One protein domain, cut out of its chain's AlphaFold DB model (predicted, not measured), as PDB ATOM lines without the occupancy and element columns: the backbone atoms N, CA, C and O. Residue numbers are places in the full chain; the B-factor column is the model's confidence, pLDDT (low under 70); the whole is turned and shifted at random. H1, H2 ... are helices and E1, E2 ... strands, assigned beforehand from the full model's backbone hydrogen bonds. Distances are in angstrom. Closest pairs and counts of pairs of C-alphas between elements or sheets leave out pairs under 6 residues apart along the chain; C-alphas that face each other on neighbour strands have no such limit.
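Overview. This is residues 949 to 1076 of the 1106 residues of an uncharacterized protein of Ehrlichia sp. HF (UniProt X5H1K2). One long, twisted sheet makes the body: the hairpinned strands E1 to E4 run along its length, and the shorter E6, E7 and E5 extend it past E4. Helix H1 lies slantwise over one face, and the small helix H2 sits near one end on the opposite face. The printed part has 128 residues, with two named helices and seven named strands in the order H1 E1 E2 E3 E4 H2 E5 E6 E7; the class is mostly strand, and the neighbour strands are antiparallel. The whole is only just compact, close to loose, with a radius of gyration of the C-alphas of 16.6 A, and only just a rod, spanning 55 by 27 by 23 A.

Arrangement. H1, residues 954 to 963, is on the sheet at a height over the sheet of 9.4 A, over E3, residues 1007 to 1020, at 44 degrees on the local plane; their closest C-alphas are those of Pro 955 and Tyr 1013, 7.5 A. E1, residues 975 to 984, E2, residues 991 to 1004, E3 and E4, residues 1031 to 1041, form a meander, each strand the antiparallel neighbour of the one before. N 982 and O 995 are 2.8 A apart, N 996 and O 1015 2.8 A, and N 1016 and O 1037 2.8 A. E4 bends by 53 degrees at residue 1035. H2, residues 1044 to 1047, is on the face opposite to H1, over none of the strands, its height over the sheet only just 4.1 A. E5, residues 1061 to 1063, forms a hairpin with E6, residues 1066 to 1071, where N 1066 and O 1063 are 2.8 A apart. E6 and E7, residues 1074 to 1076, lie on the side of E4 other than E3; N 1038 and O 1069 are 2.8 A apart, as are N 1033 and O 1074. E6 runs on into E7 at 66 degrees. In H1 every O i to N i+4 pair is within hydrogen-bond range; H2 is too short for such a pair, and its one O i to N i+3 pair is within range.

Along the chain. H1 begins at C-alpha 954 (-14.907, -15.214, -18.360) and is 14.2 A long. E1 measures 27.8 A, E2 39.6 A, E3 41.7 A, E4 29.0 A and E6 16.2 A. E7 ends at C-alpha 1076 (-21.126, -6.529, -29.937).

Size, cuts and confidence. The C-alphas farthest apart, Gly 1006 and Gln 1025, are 55.0 A apart. The printed part has no cut. The links H1 to E1 and H2 to E5 are long. Mean pLDDT of the printed part is 78.1; residues 949 to 953, 985 to 987, 1023 to 1030, 1049 to 1057 and 1076 are under 70.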
ATOM      1  N   ALA A 949     -15.728 -21.836 -24.410       52.53
ATOM      2  CA  ALA A 949     -14.749 -20.776 -24.668       52.53
ATOM      3  C   ALA A 949     -15.290 -19.362 -24.351       52.53
ATOM      4  O   ALA A 949     -14.533 -18.499 -23.902       52.53
ATOM      5  N   GLY A 950     -16.598 -19.147 -24.540       65.19
ATOM      6  CA  GLY A 950     -17.327 -17.903 -24.287       65.19
ATOM      7  C   GLY A 950     -17.625 -17.666 -22.803       65.19
ATOM      8  O   GLY A 950     -16.715 -17.692 -21.971       65.19
ATOM      9  N   TYR A 951     -18.896 -17.426 -22.453       66.31
ATOM     10  CA  TYR A 951     -19.286 -16.911 -21.127       66.31
ATOM     11  C   TYR A 951     -18.737 -17.721 -19.942       66.31
ATOM     12  O   TYR A 951     -18.431 -17.160 -18.893       66.31
ATOM     13  N   TYR A 952     -18.584 -19.040 -20.091       66.69
ATOM     14  CA  TYR A 952     -18.078 -19.907 -19.026       66.69
ATOM     15  C   TYR A 952     -16.604 -19.680 -18.677       66.69
ATOM     16  O   TYR A 952     -16.214 -19.968 -17.544       66.69
ATOM     17  N   SER A 953     -15.787 -19.183 -19.613       67.50
ATOM     18  CA  SER A 953     -14.372 -18.900 -19.354       67.50
ATOM     19  C   SER A 953     -14.173 -17.566 -18.628       67.50
ATOM     20  O   SER A 953     -13.242 -17.442 -17.832       67.50
ATOM     21  N   MET A 954     -15.064 -16.589 -18.845       74.06
ATOM     22  CA  MET A 954     -14.907 -15.214 -18.360       74.06
ATOM     23  C   MET A 954     -14.780 -15.117 -16.826       74.06
ATOM     24  O   MET A 954     -13.789 -14.540 -16.376       74.06
ATOM     25  N   PRO A 955     -15.651 -15.719 -15.987       71.25
ATOM     26  CA  PRO A 955     -15.464 -15.649 -14.539       71.25
ATOM     27  C   PRO A 955     -14.266 -16.464 -14.039       71.25
ATOM     28  O   PRO A 955     -13.704 -16.126 -13.005       71.25
ATOM     29  N   ILE A 956     -13.816 -17.499 -14.760       72.56
ATOM     30  CA  ILE A 956     -12.598 -18.247 -14.397       72.56
ATOM     31  C   ILE A 956     -11.356 -17.398 -14.682       72.56
ATOM     32  O   ILE A 956     -10.445 -17.358 -13.856       72.56
ATOM     33  N   LYS A 957     -11.333 -16.671 -15.808       77.94
ATOM     34  CA  LYS A 957     -10.313 -15.654 -16.106       77.94
ATOM     35  C   LYS A 957     -10.325 -14.549 -15.039       77.94
ATOM     36  O   LYS A 957      -9.278 -14.257 -14.478       77.94
ATOM     37  N   PHE A 958     -11.502 -14.041 -14.666       78.12
ATOM     38  CA  PHE A 958     -11.665 -13.057 -13.588       78.12
ATOM     39  C   PHE A 958     -11.175 -13.577 -12.224       78.12
ATOM     40  O   PHE A 958     -10.442 -12.889 -11.523       78.12
ATOM     41  N   LEU A 959     -11.495 -14.818 -11.849       75.44
ATOM     42  CA  LEU A 959     -10.985 -15.441 -10.623       75.44
ATOM     43  C   LEU A 959      -9.462 -15.649 -10.672       75.44
ATOM     44  O   LEU A 959      -8.797 -15.499  -9.649       75.44
ATOM     45  N   LYS A 960      -8.888 -15.955 -11.845       79.19
ATOM     46  CA  LYS A 960      -7.428 -15.976 -12.038       79.19
ATOM     47  C   LYS A 960      -6.812 -14.578 -11.910       79.19
ATOM     48  O   LYS A 960      -5.723 -14.475 -11.360       79.19
ATOM     49  N   GLU A 961      -7.501 -13.521 -12.326       75.38
ATOM     50  CA  GLU A 961      -7.064 -12.131 -12.131       75.38
ATOM     51  C   GLU A 961      -7.137 -11.701 -10.650       75.38
ATOM     52  O   GLU A 961      -6.199 -11.105 -10.128       75.38
ATOM     53  N   VAL A 962      -8.212 -12.061  -9.940       73.38
ATOM     54  CA  VAL A 962      -8.438 -11.706  -8.523       73.38
ATOM     55  C   VAL A 962      -7.556 -12.514  -7.556       73.38
ATOM     56  O   VAL A 962      -7.156 -11.990  -6.513       73.38
ATOM     57  N   PHE A 963      -7.236 -13.776  -7.874       75.44
ATOM     58  CA  PHE A 963      -6.545 -14.692  -6.953       75.44
ATOM     59  C   PHE A 963      -5.212 -15.270  -7.458       75.44
ATOM     60  O   PHE A 963      -4.473 -15.833  -6.653       75.44
ATOM     61  N   GLY A 964      -4.863 -15.145  -8.742       72.88
ATOM     62  CA  GLY A 964      -3.736 -15.869  -9.358       72.88
ATOM     63  C   GLY A 964      -2.347 -15.546  -8.797       72.88
ATOM     64  O   GLY A 964      -1.482 -16.418  -8.771       72.88
ATOM     65  N   GLU A 965      -2.135 -14.337  -8.271       70.62
ATOM     66  CA  GLU A 965      -0.873 -13.954  -7.611       70.62
ATOM     67  C   GLU A 965      -0.682 -14.622  -6.229       70.62
ATOM     68  O   GLU A 965       0.412 -14.610  -5.655       70.62
ATOM     69  N   ARG A 966      -1.735 -15.221  -5.651       73.12
ATOM     70  CA  ARG A 966      -1.706 -15.793  -4.299       73.12
ATOM     71  C   ARG A 966      -1.226 -17.241  -4.328       73.12
ATOM     72  O   ARG A 966      -2.008 -18.160  -4.530       73.12
ATOM     73  N   LYS A 967       0.047 -17.455  -3.970       80.50
ATOM     74  CA  LYS A 967       0.687 -18.785  -3.806       80.50
ATOM     75  C   LYS A 967      -0.086 -19.790  -2.927       80.50
ATOM     76  O   LYS A 967       0.180 -20.985  -3.000       80.50
ATOM     77  N   GLU A 968      -1.008 -19.321  -2.085       79.06
ATOM     78  CA  GLU A 968      -1.885 -20.154  -1.251       79.06
ATOM     79  C   GLU A 968      -3.064 -20.795  -2.021       79.06
ATOM     80  O   GLU A 968      -3.625 -21.786  -1.548       79.06
ATOM     81  N   ILE A 969      -3.443 -20.230  -3.177       80.88
ATOM     82  CA  ILE A 969      -4.605 -20.593  -4.004       80.88
ATOM     83  C   ILE A 969      -4.098 -21.160  -5.338       80.88
ATOM     84  O   ILE A 969      -3.592 -20.427  -6.186       80.88
ATOM     85  N   ASN A 970      -4.235 -22.469  -5.571       82.56
ATOM     86  CA  ASN A 970      -3.733 -23.077  -6.807       82.56
ATOM     87  C   ASN A 970      -4.783 -23.046  -7.930       82.56
ATOM     88  O   ASN A 970      -5.407 -24.058  -8.249       82.56
ATOM     89  N   MET A 971      -4.924 -21.884  -8.575       80.50
ATOM     90  CA  MET A 971      -5.859 -21.667  -9.692       80.50
ATOM     91  C   MET A 971      -5.579 -22.510 -10.954       80.50
ATOM     92  O   MET A 971      -6.397 -22.532 -11.875       80.50
ATOM     93  N   ASN A 972      -4.447 -23.218 -11.014       78.94
ATOM     94  CA  ASN A 972      -4.131 -24.179 -12.078       78.94
ATOM     95  C   ASN A 972      -4.543 -25.622 -11.722       78.94
ATOM     96  O   ASN A 972      -4.343 -26.532 -12.520       78.94
ATOM     97  N   LYS A 973      -5.152 -25.828 -10.546       81.38
ATOM     98  CA  LYS A 973      -5.802 -27.078 -10.123       81.38
ATOM     99  C   LYS A 973      -7.299 -26.909  -9.818       81.38
ATOM    100  O   LYS A 973      -7.906 -27.823  -9.268       81.38
ATOM    101  N   THR A 974      -7.895 -25.765 -10.162       80.12
ATOM    102  CA  THR A 974      -9.336 -25.520 -10.002       80.12
ATOM    103  C   THR A 974     -10.151 -26.483 -10.862       80.12
ATOM    104  O   THR A 974      -9.962 -26.542 -12.077       80.12
ATOM    105  N   ILE A 975     -11.079 -27.210 -10.240       81.38
ATOM    106  CA  ILE A 975     -11.995 -28.131 -10.922       81.38
ATOM    107  C   ILE A 975     -13.318 -27.398 -11.155       81.38
ATOM    108  O   ILE A 975     -13.914 -26.874 -10.217       81.38
ATOM    109  N   ILE A 976     -13.786 -27.357 -12.403       77.62
ATOM    110  CA  ILE A 976     -15.100 -26.798 -12.740       77.62
ATOM    111  C   ILE A 976     -16.156 -27.872 -12.457       77.62
ATOM    112  O   ILE A 976     -16.051 -28.982 -12.977       77.62
ATOM    113  N   GLY A 977     -17.141 -27.541 -11.626       75.88
ATOM    114  CA  GLY A 977     -18.279 -28.392 -11.294       75.88
ATOM    115  C   GLY A 977     -19.472 -28.147 -12.220       75.88
ATOM    116  O   GLY A 977     -19.319 -27.976 -13.432       75.88
ATOM    117  N   SER A 978     -20.670 -28.145 -11.636       75.31
ATOM    118  CA  SER A 978     -21.932 -27.958 -12.353       75.31
ATOM    119  C   SER A 978     -22.043 -26.585 -13.022       75.31
ATOM    120  O   SER A 978     -21.533 -25.571 -12.535       75.31
ATOM    121  N   LYS A 979     -22.739 -26.566 -14.164       79.56
ATOM    122  CA  LYS A 979     -23.015 -25.380 -14.985       79.56
ATOM    123  C   LYS A 979     -24.504 -25.308 -15.299       79.56
ATOM    124  O   LYS A 979     -25.052 -26.258 -15.865       79.56
ATOM    125  N   SER A 980     -25.103 -24.154 -15.026       79.38
ATOM    126  CA  SER A 980     -26.520 -23.876 -15.274       79.38
ATOM    127  C   SER A 980     -26.698 -22.502 -15.918       79.38
ATOM    128  O   SER A 980     -25.961 -21.565 -15.603       79.38
ATOM    129  N   ILE A 981     -27.691 -22.358 -16.795       78.94
ATOM    130  CA  ILE A 981     -28.138 -21.048 -17.297       78.94
ATOM    131  C   ILE A 981     -29.611 -20.870 -16.943       78.94
ATOM    132  O   ILE A 981     -30.439 -21.720 -17.264       78.94
ATOM    133  N   VAL A 982     -29.931 -19.749 -16.307       82.62
ATOM    134  CA  VAL A 982     -31.292 -19.320 -15.992       82.62
ATOM    135  C   VAL A 982     -31.649 -18.144 -16.899       82.62
ATOM    136  O   VAL A 982     -30.972 -17.117 -16.889       82.62
ATOM    137  N   PHE A 983     -32.718 -18.283 -17.674       81.56
ATOM    138  CA  PHE A 983     -33.340 -17.200 -18.426       81.56
ATOM    139  C   PHE A 983     -34.546 -16.673 -17.645       81.56
ATOM    140  O   PHE A 983     -35.437 -17.436 -17.264       81.56
ATOM    141  N   GLN A 984     -34.579 -15.363 -17.415       80.25
ATOM    142  CA  GLN A 984     -35.655 -14.683 -16.704       80.25
ATOM    143  C   GLN A 984     -36.513 -13.888 -17.693       80.25
ATOM    144  O   GLN A 984     -35.984 -13.170 -18.545       80.25
ATOM    145  N   LYS A 985     -37.841 -14.002 -17.567       65.31
ATOM    146  CA  LYS A 985     -38.811 -13.266 -18.386       65.31
ATOM    147  C   LYS A 985     -38.515 -11.769 -18.391       65.31
ATOM    148  O   LYS A 985     -38.427 -11.140 -17.337       65.31
ATOM    149  N   VAL A 986     -38.444 -11.207 -19.591       60.84
ATOM    150  CA  VAL A 986     -38.512  -9.763 -19.831       60.84
ATOM    151  C   VAL A 986     -39.855  -9.462 -20.501       60.84
ATOM    152  O   VAL A 986     -40.516 -10.367 -21.009       60.84
ATOM    153  N   ALA A 987     -40.308  -8.212 -20.440       61.28
ATOM    154  CA  ALA A 987     -41.624  -7.806 -20.935       61.28
ATOM    155  C   ALA A 987     -41.686  -7.587 -22.463       61.28
ATOM    156  O   ALA A 987     -42.755  -7.298 -22.996       61.28
ATOM    157  N   THR A 988     -40.555  -7.688 -23.165       76.31
ATOM    158  CA  THR A 988     -40.400  -7.330 -24.581       76.31
ATOM    159  C   THR A 988     -39.684  -8.442 -25.352       76.31
ATOM    160  O   THR A 988     -39.047  -9.316 -24.769       76.31
ATOM    161  N   THR A 989     -39.801  -8.437 -26.681       79.31
ATOM    162  CA  THR A 989     -39.040  -9.331 -27.578       79.31
ATOM    163  C   THR A 989     -37.628  -8.804 -27.861       79.31
ATOM    164  O   THR A 989     -36.751  -9.546 -28.291       79.31
ATOM    165  N   THR A 990     -37.382  -7.515 -27.618       84.19
ATOM    166  CA  THR A 990     -36.103  -6.835 -27.870       84.19
ATOM    167  C   THR A 990     -35.088  -6.985 -26.740       84.19
ATOM    168  O   THR A 990     -33.985  -6.464 -26.881       84.19
ATOM    169  N   GLU A 991     -35.432  -7.653 -25.634       85.81
ATOM    170  CA  GLU A 991     -34.582  -7.797 -24.446       85.81
ATOM    171  C   GLU A 991     -34.704  -9.198 -23.815       85.81
ATOM    172  O   GLU A 991     -35.782  -9.789 -23.807       85.81
ATOM    173  N   LEU A 992     -33.616  -9.727 -23.242       86.25
ATOM    174  CA  LEU A 992     -33.598 -11.010 -22.529       86.25
ATOM    175  C   LEU A 992     -32.628 -10.996 -21.341       86.25
ATOM    176  O   LEU A 992     -31.430 -10.773 -21.516       86.25
ATOM    177  N   LYS A 993     -33.122 -11.338 -20.145       88.00
ATOM    178  CA  LYS A 993     -32.320 -11.449 -18.919       88.00
ATOM    179  C   LYS A 993     -31.774 -12.864 -18.748       88.00
ATOM    180  O   LYS A 993     -32.520 -13.839 -18.700       88.00
ATOM    181  N   CYS A 994     -30.453 -12.953 -18.653       86.25
ATOM    182  CA  CYS A 994     -29.666 -14.176 -18.576       86.25
ATOM    183  C   CYS A 994     -28.888 -14.206 -17.256       86.25
ATOM    184  O   CYS A 994     -28.341 -13.190 -16.829       86.25
ATOM    185  N   ILE A 995     -28.805 -15.372 -16.617       87.50
ATOM    186  CA  ILE A 995     -27.995 -15.610 -15.420       87.50
ATOM    187  C   ILE A 995     -27.242 -16.929 -15.598       87.50
ATOM    188  O   ILE A 995     -27.851 -17.993 -15.672       87.50
ATOM    189  N   ILE A 996     -25.915 -16.877 -15.643       85.44
ATOM    190  CA  ILE A 996     -25.056 -18.052 -15.813       85.44
ATOM    191  C   ILE A 996     -24.438 -18.395 -14.462       85.44
ATOM    192  O   ILE A 996     -23.616 -17.635 -13.950       85.44
ATOM    193  N   VAL A 997     -24.839 -19.531 -13.889       86.44
ATOM    194  CA  VAL A 997     -24.374 -20.017 -12.584       86.44
ATOM    195  C   VAL A 997     -23.399 -21.172 -12.784       86.44
ATOM    196  O   VAL A 997     -23.666 -22.099 -13.551       86.44
ATOM    197  N   VAL A 998     -22.265 -21.126 -12.088       85.38
ATOM    198  CA  VAL A 998     -21.261 -22.194 -12.109       85.38
ATOM    199  C   VAL A 998     -20.724 -22.430 -10.706       85.38
ATOM    200  O   VAL A 998     -20.421 -21.486  -9.970       85.38
ATOM    201  N   HIS A 999     -20.566 -23.704 -10.367       86.25
ATOM    202  CA  HIS A 999     -19.875 -24.160  -9.168       86.25
ATOM    203  C   HIS A 999     -18.444 -24.558  -9.540       86.25
ATOM    204  O   HIS A 999     -18.217 -25.176 -10.582       86.25
ATOM    205  N   ALA A1000     -17.461 -24.216  -8.712       85.56
ATOM    206  CA  ALA A1000     -16.074 -24.617  -8.927       85.56
ATOM    207  C   ALA A1000     -15.372 -24.915  -7.600       85.56
ATOM    208  O   ALA A1000     -15.644 -24.291  -6.580       85.56
ATOM    209  N   ILE A1001     -14.444 -25.865  -7.629       87.12
ATOM    210  CA  ILE A1001     -13.669 -26.304  -6.470       87.12
ATOM    211  C   ILE A1001     -12.247 -25.773  -6.628       87.12
ATOM    212  O   ILE A1001     -11.537 -26.148  -7.565       87.12
ATOM    213  N   ILE A1002     -11.830 -24.898  -5.715       87.12
ATOM    214  CA  ILE A1002     -10.515 -24.256  -5.703       87.12
ATOM    215  C   ILE A1002      -9.637 -24.900  -4.617       87.12
ATOM    216  O   ILE A1002     -10.004 -24.882  -3.440       87.12
ATOM    217  N   PRO A1003      -8.446 -25.421  -4.966       85.19
ATOM    218  CA  PRO A1003      -7.486 -25.880  -3.968       85.19
ATOM    219  C   PRO A1003      -6.830 -24.709  -3.219       85.19
ATOM    220  O   PRO A1003      -5.958 -24.019  -3.758       85.19
ATOM    221  N   TYR A1004      -7.222 -24.510  -1.959       86.56
ATOM    222  CA  TYR A1004      -6.690 -23.496  -1.045       86.56
ATOM    223  C   TYR A1004      -5.971 -24.156   0.136       86.56
ATOM    224  O   TYR A1004      -6.549 -24.973   0.848       86.56
ATOM    225  N   LYS A1005      -4.685 -23.839   0.345       85.00
ATOM    226  CA  LYS A1005      -3.849 -24.398   1.440       85.00
ATOM    227  C   LYS A1005      -3.877 -25.935   1.581       85.00
ATOM    228  O   LYS A1005      -3.615 -26.473   2.653       85.00
ATOM    229  N   GLY A1006      -4.158 -26.653   0.491       85.56
ATOM    230  CA  GLY A1006      -4.263 -28.119   0.470       85.56
ATOM    231  C   GLY A1006      -5.647 -28.682   0.822       85.56
ATOM    232  O   GLY A1006      -5.808 -29.899   0.804       85.56
ATOM    233  N   LYS A1007      -6.642 -27.830   1.093       87.81
ATOM    234  CA  LYS A1007      -8.066 -28.186   1.087       87.81
ATOM    235  C   LYS A1007      -8.696 -27.847  -0.261       87.81
ATOM    236  O   LYS A1007      -8.192 -26.992  -0.985       87.81
ATOM    237  N   ASN A1008      -9.807 -28.504  -0.568       88.69
ATOM    238  CA  ASN A1008     -10.653 -28.207  -1.717       88.69
ATOM    239  C   ASN A1008     -11.860 -27.403  -1.225       88.69
ATOM    240  O   ASN A1008     -12.713 -27.954  -0.536       88.69
ATOM    241  N   GLU A1009     -11.907 -26.118  -1.557       89.81
ATOM    242  CA  GLU A1009     -12.947 -25.187  -1.116       89.81
ATOM    243  C   GLU A1009     -13.912 -24.906  -2.284       89.81
ATOM    244  O   GLU A1009     -13.466 -24.639  -3.403       89.81
ATOM    245  N   GLU A1010     -15.226 -24.977  -2.057       89.62
ATOM    246  CA  GLU A1010     -16.222 -24.684  -3.100       89.62
ATOM    247  C   GLU A1010     -16.498 -23.178  -3.200       89.62
ATOM    248  O   GLU A1010     -16.703 -22.494  -2.196       89.62
ATOM    249  N   ILE A1011     -16.551 -22.674  -4.431       88.06
ATOM    250  CA  ILE A1011     -17.054 -21.347  -4.778       88.06
ATOM    251  C   ILE A1011     -18.242 -21.464  -5.739       88.06
ATOM    252  O   ILE A1011     -18.317 -22.380  -6.562       88.06
ATOM    253  N   THR A1012     -19.142 -20.484  -5.693       89.88
ATOM    254  CA  THR A1012     -20.244 -20.362  -6.657       89.88
ATOM    255  C   THR A1012     -20.228 -18.963  -7.244       89.88
ATOM    256  O   THR A1012     -20.208 -17.986  -6.498       89.88
ATOM    257  N   TYR A1013     -20.276 -18.837  -8.568       87.00
ATOM    258  CA  TYR A1013     -20.433 -17.539  -9.222       87.00
ATOM    259  C   TYR A1013     -21.647 -17.511 -10.149       87.00
ATOM    260  O   TYR A1013     -21.998 -18.516 -10.763       87.00
ATOM    261  N   ALA A1014     -22.285 -16.346 -10.228       89.12
ATOM    262  CA  ALA A1014     -23.473 -16.079 -11.024       89.12
ATOM    263  C   ALA A1014     -23.271 -14.788 -11.831       89.12
ATOM    264  O   ALA A1014     -23.249 -13.697 -11.261       89.12
ATOM    265  N   LEU A1015     -23.118 -14.911 -13.150       88.50
ATOM    266  CA  LEU A1015     -23.014 -13.784 -14.079       88.50
ATOM    267  C   LEU A1015     -24.405 -13.449 -14.628       88.50
ATOM    268  O   LEU A1015     -24.952 -14.221 -15.410       88.50
ATOM    269  N   ARG A1016     -24.971 -12.315 -14.215       89.88
ATOM    270  CA  ARG A1016     -26.247 -11.766 -14.701       89.88
ATOM    271  C   ARG A1016     -25.998 -10.748 -15.813       89.88
ATOM    272  O   ARG A1016     -25.021 -10.011 -15.720       89.88
ATOM    273  N   PHE A1017     -26.858 -10.688 -16.823       89.62
ATOM    274  CA  PHE A1017     -26.861  -9.649 -17.863       89.62
ATOM    275  C   PHE A1017     -28.183  -9.635 -18.641       89.62
ATOM    276  O   PHE A1017     -28.896 -10.635 -18.693       89.62
ATOM    277  N   THR A1018     -28.484  -8.516 -19.290       87.81
ATOM    278  CA  THR A1018     -29.601  -8.342 -20.225       87.81
ATOM    279  C   THR A1018     -29.038  -8.205 -21.637       87.81
ATOM    280  O   THR A1018     -28.331  -7.240 -21.904       87.81
ATOM    281  N   ILE A1019     -29.333  -9.126 -22.559       88.19
ATOM    282  CA  ILE A1019     -29.052  -8.907 -23.990       88.19
ATOM    283  C   ILE A1019     -30.211  -8.100 -24.573       88.19
ATOM    284  O   ILE A1019     -31.368  -8.435 -24.334       88.19
ATOM    285  N   THR A1020     -29.917  -7.067 -25.356       87.06
ATOM    286  CA  THR A1020     -30.906  -6.233 -26.050       87.06
ATOM    287  C   THR A1020     -30.563  -6.121 -27.539       87.06
ATOM    288  O   THR A1020     -29.387  -6.123 -27.903       87.06
ATOM    289  N   SER A1021     -31.558  -6.046 -28.427       85.88
ATOM    290  CA  SER A1021     -31.337  -5.895 -29.877       85.88
ATOM    291  C   SER A1021     -32.348  -4.915 -30.498       85.88
ATOM    292  O   SER A1021     -33.555  -5.114 -30.331       85.88
ATOM    293  N   PRO A1022     -31.888  -3.848 -31.187       71.69
ATOM    294  CA  PRO A1022     -32.702  -2.666 -31.503       71.69
ATOM    295  C   PRO A1022     -33.604  -2.785 -32.743       71.69
ATOM    296  O   PRO A1022     -34.394  -1.872 -33.000       71.69
ATOM    297  N   ASP A1023     -33.476  -3.860 -33.526       65.81
ATOM    298  CA  ASP A1023     -34.306  -4.154 -34.699       65.81
ATOM    299  C   ASP A1023     -34.424  -5.675 -34.901       65.81
ATOM    300  O   ASP A1023     -33.460  -6.413 -34.686       65.81
ATOM    301  N   SER A1024     -35.612  -6.142 -35.286       57.56
ATOM    302  CA  SER A1024     -35.946  -7.552 -35.527       57.56
ATOM    303  C   SER A1024     -35.935  -7.950 -37.005       57.56
ATOM    304  O   SER A1024     -36.056  -9.136 -37.306       57.56
ATOM    305  N   GLN A1025     -35.812  -6.987 -37.927       57.75
ATOM    306  CA  GLN A1025     -35.877  -7.249 -39.368       57.75
ATOM    307  C   GLN A1025     -34.528  -7.561 -39.997       57.75
ATOM    308  O   GLN A1025     -34.409  -8.506 -40.775       57.75
ATOM    309  N   ASN A1026     -33.514  -6.769 -39.670       60.19
ATOM    310  CA  ASN A1026     -32.176  -6.964 -40.206       60.19
ATOM    311  C   ASN A1026     -31.424  -8.036 -39.398       60.19
ATOM    312  O   ASN A1026     -31.576  -8.115 -38.181       60.19
ATOM    313  N   PHE A1027     -30.575  -8.830 -40.060       56.06
ATOM    314  CA  PHE A1027     -29.672  -9.811 -39.417       56.06
ATOM    315  C   PHE A1027     -28.312  -9.187 -39.012       56.06
ATOM    316  O   PHE A1027     -27.407  -9.866 -38.536       56.06
ATOM    317  N   LEU A1028     -28.166  -7.874 -39.229       55.34
ATOM    318  CA  LEU A1028     -26.964  -7.065 -38.998       55.34
ATOM    319  C   LEU A1028     -26.987  -6.092 -37.783       55.34
ATOM    320  O   LEU A1028     -25.994  -5.384 -37.606       55.34
ATOM    321  N   PRO A1029     -28.030  -5.968 -36.926       55.69
ATOM    322  CA  PRO A1029     -27.976  -5.037 -35.806       55.69
ATOM    323  C   PRO A1029     -27.149  -5.611 -34.649       55.69
ATOM    324  O   PRO A1029     -27.499  -6.617 -34.033       55.69
ATOM    325  N   VAL A1030     -26.083  -4.881 -34.333       69.00
ATOM    326  CA  VAL A1030     -25.281  -4.940 -33.104       69.00
ATOM    327  C   VAL A1030     -26.144  -5.267 -31.873       69.00
ATOM    328  O   VAL A1030     -27.022  -4.478 -31.504       69.00
ATOM    329  N   CYS A1031     -25.878  -6.394 -31.205       80.94
ATOM    330  CA  CYS A1031     -26.500  -6.701 -29.913       80.94
ATOM    331  C   CYS A1031     -25.856  -5.863 -28.798       80.94
ATOM    332  O   CYS A1031     -24.667  -5.546 -28.837       80.94
ATOM    333  N   CYS A1032     -26.648  -5.469 -27.803       84.38
ATOM    334  CA  CYS A1032     -26.228  -4.611 -26.699       84.38
ATOM    335  C   CYS A1032     -26.493  -5.294 -25.356       84.38
ATOM    336  O   CYS A1032     -27.641  -5.567 -25.007       84.38
ATOM    337  N   TYR A1033     -25.428  -5.558 -24.611       87.94
ATOM    338  CA  TYR A1033     -25.460  -6.147 -23.279       87.94
ATOM    339  C   TYR A1033     -25.608  -5.052 -22.234       87.94
ATOM    340  O   TYR A1033     -24.924  -4.035 -22.317       87.94
ATOM    341  N   LYS A1034     -26.469  -5.282 -21.244       87.25
ATOM    342  CA  LYS A1034     -26.795  -4.349 -20.161       87.25
ATOM    343  C   LYS A1034     -26.933  -5.059 -18.820       87.25
ATOM    344  O   LYS A1034     -26.905  -6.290 -18.773       87.25
ATOM    345  N   ASP A1035     -27.120  -4.308 -17.736       88.31
ATOM    346  CA  ASP A1035     -27.367  -4.839 -16.378       88.31
ATOM    347  C   ASP A1035     -26.307  -5.871 -15.916       88.31
ATOM    348  O   ASP A1035     -26.602  -6.795 -15.146       88.31
ATOM    349  N   ILE A1036     -25.071  -5.771 -16.414       89.62
ATOM    350  CA  ILE A1036     -24.086  -6.854 -16.322       89.62
ATOM    351  C   ILE A1036     -23.520  -6.917 -14.899       89.62
ATOM    352  O   ILE A1036     -22.853  -5.993 -14.442       89.62
ATOM    353  N   ASN A1037     -23.776  -8.007 -14.176       87.81
ATOM    354  CA  ASN A1037     -23.422  -8.156 -12.764       87.81
ATOM    355  C   ASN A1037     -22.882  -9.561 -12.464       87.81
ATOM    356  O   ASN A1037     -23.623 -10.541 -12.522       87.81
ATOM    357  N   LEU A1038     -21.607  -9.669 -12.082       89.31
ATOM    358  CA  LEU A1038     -21.011 -10.908 -11.577       89.31
ATOM    359  C   LEU A1038     -21.097 -10.941 -10.049       89.31
ATOM    360  O   LEU A1038     -20.415 -10.182  -9.363       89.31
ATOM    361  N   THR A1039     -21.902 -11.852  -9.508       89.94
ATOM    362  CA  THR A1039     -21.886 -12.200  -8.083       89.94
ATOM    363  C   THR A1039     -20.960 -13.394  -7.866       89.94
ATOM    364  O   THR A1039     -21.126 -14.420  -8.522       89.94
ATOM    365  N   ILE A1040     -20.018 -13.303  -6.929       89.50
ATOM    366  CA  ILE A1040     -19.133 -14.406  -6.527       89.50
ATOM    367  C   ILE A1040     -19.354 -14.681  -5.045       89.50
ATOM    368  O   ILE A1040     -19.016 -13.849  -4.206       89.50
ATOM    369  N   ARG A1041     -19.907 -15.849  -4.713       91.06
ATOM    370  CA  ARG A1041     -19.991 -16.345  -3.339       91.06
ATOM    371  C   ARG A1041     -18.724 -17.124  -3.012       91.06
ATOM    372  O   ARG A1041     -18.345 -18.036  -3.751       91.06
ATOM    373  N   LEU A1042     -18.091 -16.765  -1.904       88.12
ATOM    374  CA  LEU A1042     -16.829 -17.343  -1.457       88.12
ATOM    375  C   LEU A1042     -16.990 -17.992  -0.071       88.12
ATOM    376  O   LEU A1042     -17.816 -17.543   0.725       88.12
ATOM    377  N   PRO A1043     -16.202 -19.028   0.252       86.94
ATOM    378  CA  PRO A1043     -16.092 -19.534   1.610       86.94
ATOM    379  C   PRO A1043     -15.371 -18.512   2.495       86.94
ATOM    380  O   PRO A1043     -14.427 -17.844   2.066       86.94
ATOM    381  N   GLU A1044     -15.800 -18.408   3.754       83.44
ATOM    382  CA  GLU A1044     -15.360 -17.392   4.728       83.44
ATOM    383  C   GLU A1044     -13.824 -17.309   4.876       83.44
ATOM    384  O   GLU A1044     -13.256 -16.230   5.058       83.44
ATOM    385  N   ALA A1045     -13.138 -18.446   4.713       81.69
ATOM    386  CA  ALA A1045     -11.680 -18.556   4.731       81.69
ATOM    387  C   ALA A1045     -10.973 -17.692   3.665       81.69
ATOM    388  O   ALA A1045      -9.869 -17.212   3.916       81.69
ATOM    389  N   LEU A1046     -11.600 -17.460   2.503       82.56
ATOM    390  CA  LEU A1046     -11.069 -16.590   1.445       82.56
ATOM    391  C   LEU A1046     -11.462 -15.114   1.632       82.56
ATOM    392  O   LEU A1046     -10.786 -14.230   1.114       82.56
ATOM    393  N   ILE A1047     -12.515 -14.817   2.394       80.50
ATOM    394  CA  ILE A1047     -13.051 -13.451   2.545       80.50
ATOM    395  C   ILE A1047     -12.236 -12.602   3.519       80.50
ATOM    396  O   ILE A1047     -12.024 -11.417   3.265       80.50
ATOM    397  N   LYS A1048     -11.650 -13.213   4.554       73.25
ATOM    398  CA  LYS A1048     -10.697 -12.535   5.459       73.25
ATOM    399  C   LYS A1048      -9.419 -12.063   4.733       73.25
ATOM    400  O   LYS A1048      -8.742 -11.139   5.188       73.25
ATOM    401  N   TYR A1049      -9.124 -12.647   3.567       69.44
ATOM    402  CA  TYR A1049      -8.073 -12.193   2.648       69.44
ATOM    403  C   TYR A1049      -8.513 -11.064   1.706       69.44
ATOM    404  O   TYR A1049      -7.658 -10.377   1.159       69.44
ATOM    405  N   ILE A1050      -9.818 -10.848   1.521       68.31
ATOM    406  CA  ILE A1050     -10.339  -9.767   0.676       68.31
ATOM    407  C   ILE A1050     -10.408  -8.452   1.457       68.31
ATOM    408  O   ILE A1050      -9.990  -7.413   0.957       68.31
ATOM    409  N   THR A1051     -10.831  -8.502   2.722       60.38
ATOM    410  CA  THR A1051     -10.890  -7.332   3.620       60.38
ATOM    411  C   THR A1051      -9.521  -6.740   3.983       60.38
ATOM    412  O   THR A1051      -9.462  -5.677   4.591       60.38
ATOM    413  N   SER A1052      -8.420  -7.414   3.640       53.09
ATOM    414  CA  SER A1052      -7.041  -7.015   3.964       53.09
ATOM    415  C   SER A1052      -6.212  -6.579   2.742       53.09
ATOM    416  O   SER A1052      -4.996  -6.421   2.849       53.09
ATOM    417  N   VAL A1053      -6.841  -6.386   1.572       50.88
ATOM    418  CA  VAL A1053      -6.147  -6.148   0.293       50.88
ATOM    419  C   VAL A1053      -6.827  -5.047  -0.529       50.88
ATOM    420  O   VAL A1053      -8.018  -5.104  -0.816       50.88
ATOM    421  N   THR A1054      -6.046  -4.071  -0.997       51.72
ATOM    422  CA  THR A1054      -6.470  -3.081  -1.998       51.72
ATOM    423  C   THR A1054      -6.505  -3.703  -3.399       51.72
ATOM    424  O   THR A1054      -5.478  -3.847  -4.061       51.72
ATOM    425  N   TYR A1055      -7.696  -4.083  -3.866       55.72
ATOM    426  CA  TYR A1055      -7.901  -4.638  -5.210       55.72
ATOM    427  C   TYR A1055      -7.921  -3.564  -6.306       55.72
ATOM    428  O   TYR A1055      -8.453  -2.472  -6.111       55.72
ATOM    429  N   LYS A1056      -7.450  -3.922  -7.512       53.09
ATOM    430  CA  LYS A1056      -7.596  -3.108  -8.741       53.09
ATOM    431  C   LYS A1056      -9.056  -2.820  -9.117       53.09
ATOM    432  O   LYS A1056      -9.327  -1.830  -9.789       53.09
ATOM    433  N   ARG A1057      -9.985  -3.684  -8.704       61.31
ATOM    434  CA  ARG A1057     -11.433  -3.466  -8.776       61.31
ATOM    435  C   ARG A1057     -12.032  -3.750  -7.410       61.31
ATOM    436  O   ARG A1057     -12.059  -4.900  -6.973       61.31
ATOM    437  N   ILE A1058     -12.499  -2.696  -6.754       72.81
ATOM    438  CA  ILE A1058     -13.343  -2.817  -5.566       72.81
ATOM    439  C   ILE A1058     -14.695  -3.379  -6.050       72.81
ATOM    440  O   ILE A1058     -15.227  -2.857  -7.033       72.81
ATOM    441  N   PRO A1059     -15.234  -4.452  -5.447       77.75
ATOM    442  CA  PRO A1059     -16.592  -4.902  -5.743       77.75
ATOM    443  C   PRO A1059     -17.600  -3.790  -5.427       77.75
ATOM    444  O   PRO A1059     -17.460  -3.086  -4.430       77.75
ATOM    445  N   THR A1060     -18.627  -3.636  -6.265       81.62
ATOM    446  CA  THR A1060     -19.674  -2.616  -6.092       81.62
ATOM    447  C   THR A1060     -20.530  -2.858  -4.849       81.62
ATOM    448  O   THR A1060     -21.125  -1.914  -4.337       81.62
ATOM    449  N   ASN A1061     -20.552  -4.089  -4.324       82.94
ATOM    450  CA  ASN A1061     -21.017  -4.391  -2.971       82.94
ATOM    451  C   ASN A1061     -20.299  -5.632  -2.393       82.94
ATOM    452  O   ASN A1061     -19.939  -6.547  -3.142       82.94
ATOM    453  N   ILE A1062     -20.129  -5.678  -1.067       81.38
ATOM    454  CA  ILE A1062     -19.708  -6.860  -0.300       81.38
ATOM    455  C   ILE A1062     -20.811  -7.158   0.719       81.38
ATOM    456  O   ILE A1062     -21.021  -6.381   1.644       81.38
ATOM    457  N   ASP A1063     -21.500  -8.281   0.539       80.88
ATOM    458  CA  ASP A1063     -22.715  -8.668   1.272       80.88
ATOM    459  C   ASP A1063     -22.621 -10.151   1.655       80.88
ATOM    460  O   ASP A1063     -22.465 -10.982   0.764       80.88
ATOM    461  N   ASP A1064     -22.654 -10.486   2.950       74.31
ATOM    462  CA  ASP A1064     -22.665 -11.850   3.517       74.31
ATOM    463  C   ASP A1064     -21.987 -12.935   2.654       74.31
ATOM    464  O   ASP A1064     -22.599 -13.842   2.072       74.31
ATOM    465  N   ASN A1065     -20.658 -12.834   2.593       81.31
ATOM    466  CA  ASN A1065     -19.760 -13.734   1.866       81.31
ATOM    467  C   ASN A1065     -19.933 -13.735   0.328       81.31
ATOM    468  O   ASN A1065     -19.522 -14.680  -0.356       81.31
ATOM    469  N   ARG A1066     -20.502 -12.663  -0.238       86.38
ATOM    470  CA  ARG A1066     -20.632 -12.406  -1.678       86.38
ATOM    471  C   ARG A1066     -19.896 -11.129  -2.070       86.38
ATOM    472  O   ARG A1066     -20.033 -10.095  -1.424       86.38
ATOM    473  N   LEU A1067     -19.179 -11.194  -3.185       87.19
ATOM    474  CA  LEU A1067     -18.672 -10.030  -3.905       87.19
ATOM    475  C   LEU A1067     -19.594  -9.769  -5.095       87.19
ATOM    476  O   LEU A1067     -19.869 -10.695  -5.861       87.19
ATOM    477  N   ILE A1068     -20.057  -8.536  -5.271       88.31
ATOM    478  CA  ILE A1068     -20.822  -8.121  -6.450       88.31
ATOM    479  C   ILE A1068     -19.944  -7.201  -7.293       88.31
ATOM    480  O   ILE A1068     -19.358  -6.256  -6.775       88.31
ATOM    481  N   TYR A1069     -19.848  -7.480  -8.590       86.56
ATOM    482  CA  TYR A1069     -19.151  -6.652  -9.567       86.56
ATOM    483  C   TYR A1069     -20.120  -6.267 -10.680       86.56
ATOM    484  O   TYR A1069     -20.499  -7.114 -11.490       86.56
ATOM    485  N   SER A1070     -20.514  -4.999 -10.712       86.19
ATOM    486  CA  SER A1070     -21.295  -4.419 -11.807       86.19
ATOM    487  C   SER A1070     -20.358  -3.937 -12.919       86.19
ATOM    488  O   SER A1070     -19.319  -3.338 -12.638       86.19
ATOM    489  N   PHE A1071     -20.721  -4.185 -14.174       83.06
ATOM    490  CA  PHE A1071     -19.980  -3.771 -15.366       83.06
ATOM    491  C   PHE A1071     -20.868  -2.884 -16.254       83.06
ATOM    492  O   PHE A1071     -22.086  -3.071 -16.252       83.06
ATOM    493  N   PRO A1072     -20.288  -1.930 -17.006       79.56
ATOM    494  CA  PRO A1072     -21.053  -1.070 -17.901       79.56
ATOM    495  C   PRO A1072     -21.649  -1.847 -19.079       79.56
ATOM    496  O   PRO A1072     -21.088  -2.852 -19.528       79.56
ATOM    497  N   ASP A1073     -22.757  -1.324 -19.601       83.19
ATOM    498  CA  ASP A1073     -23.380  -1.765 -20.847       83.19
ATOM    499  C   ASP A1073     -22.378  -1.709 -22.022       83.19
ATOM    500  O   ASP A1073     -21.575  -0.776 -22.118       83.19
ATOM    501  N   PHE A1074     -22.431  -2.674 -22.946       75.75
ATOM    502  CA  PHE A1074     -21.572  -2.695 -24.139       75.75
ATOM    503  C   PHE A1074     -22.271  -3.246 -25.389       75.75
ATOM    504  O   PHE A1074     -23.355  -3.821 -25.325       75.75
ATOM    505  N   HIS A1075     -21.641  -3.061 -26.549       73.75
ATOM    506  CA  HIS A1075     -22.164  -3.410 -27.872       73.75
ATOM    507  C   HIS A1075     -21.257  -4.438 -28.575       73.75
ATOM    508  O   HIS A1075     -20.047  -4.232 -28.626       73.75
ATOM    509  N   MET A1076     -21.832  -5.507 -29.141       65.00
ATOM    510  CA  MET A1076     -21.126  -6.529 -29.937       65.00
ATOM    511  C   MET A1076     -21.425  -6.386 -31.442       65.00
ATOM    512  O   MET A1076     -22.601  -6.324 -31.813       65.00
TER     513      MET A1076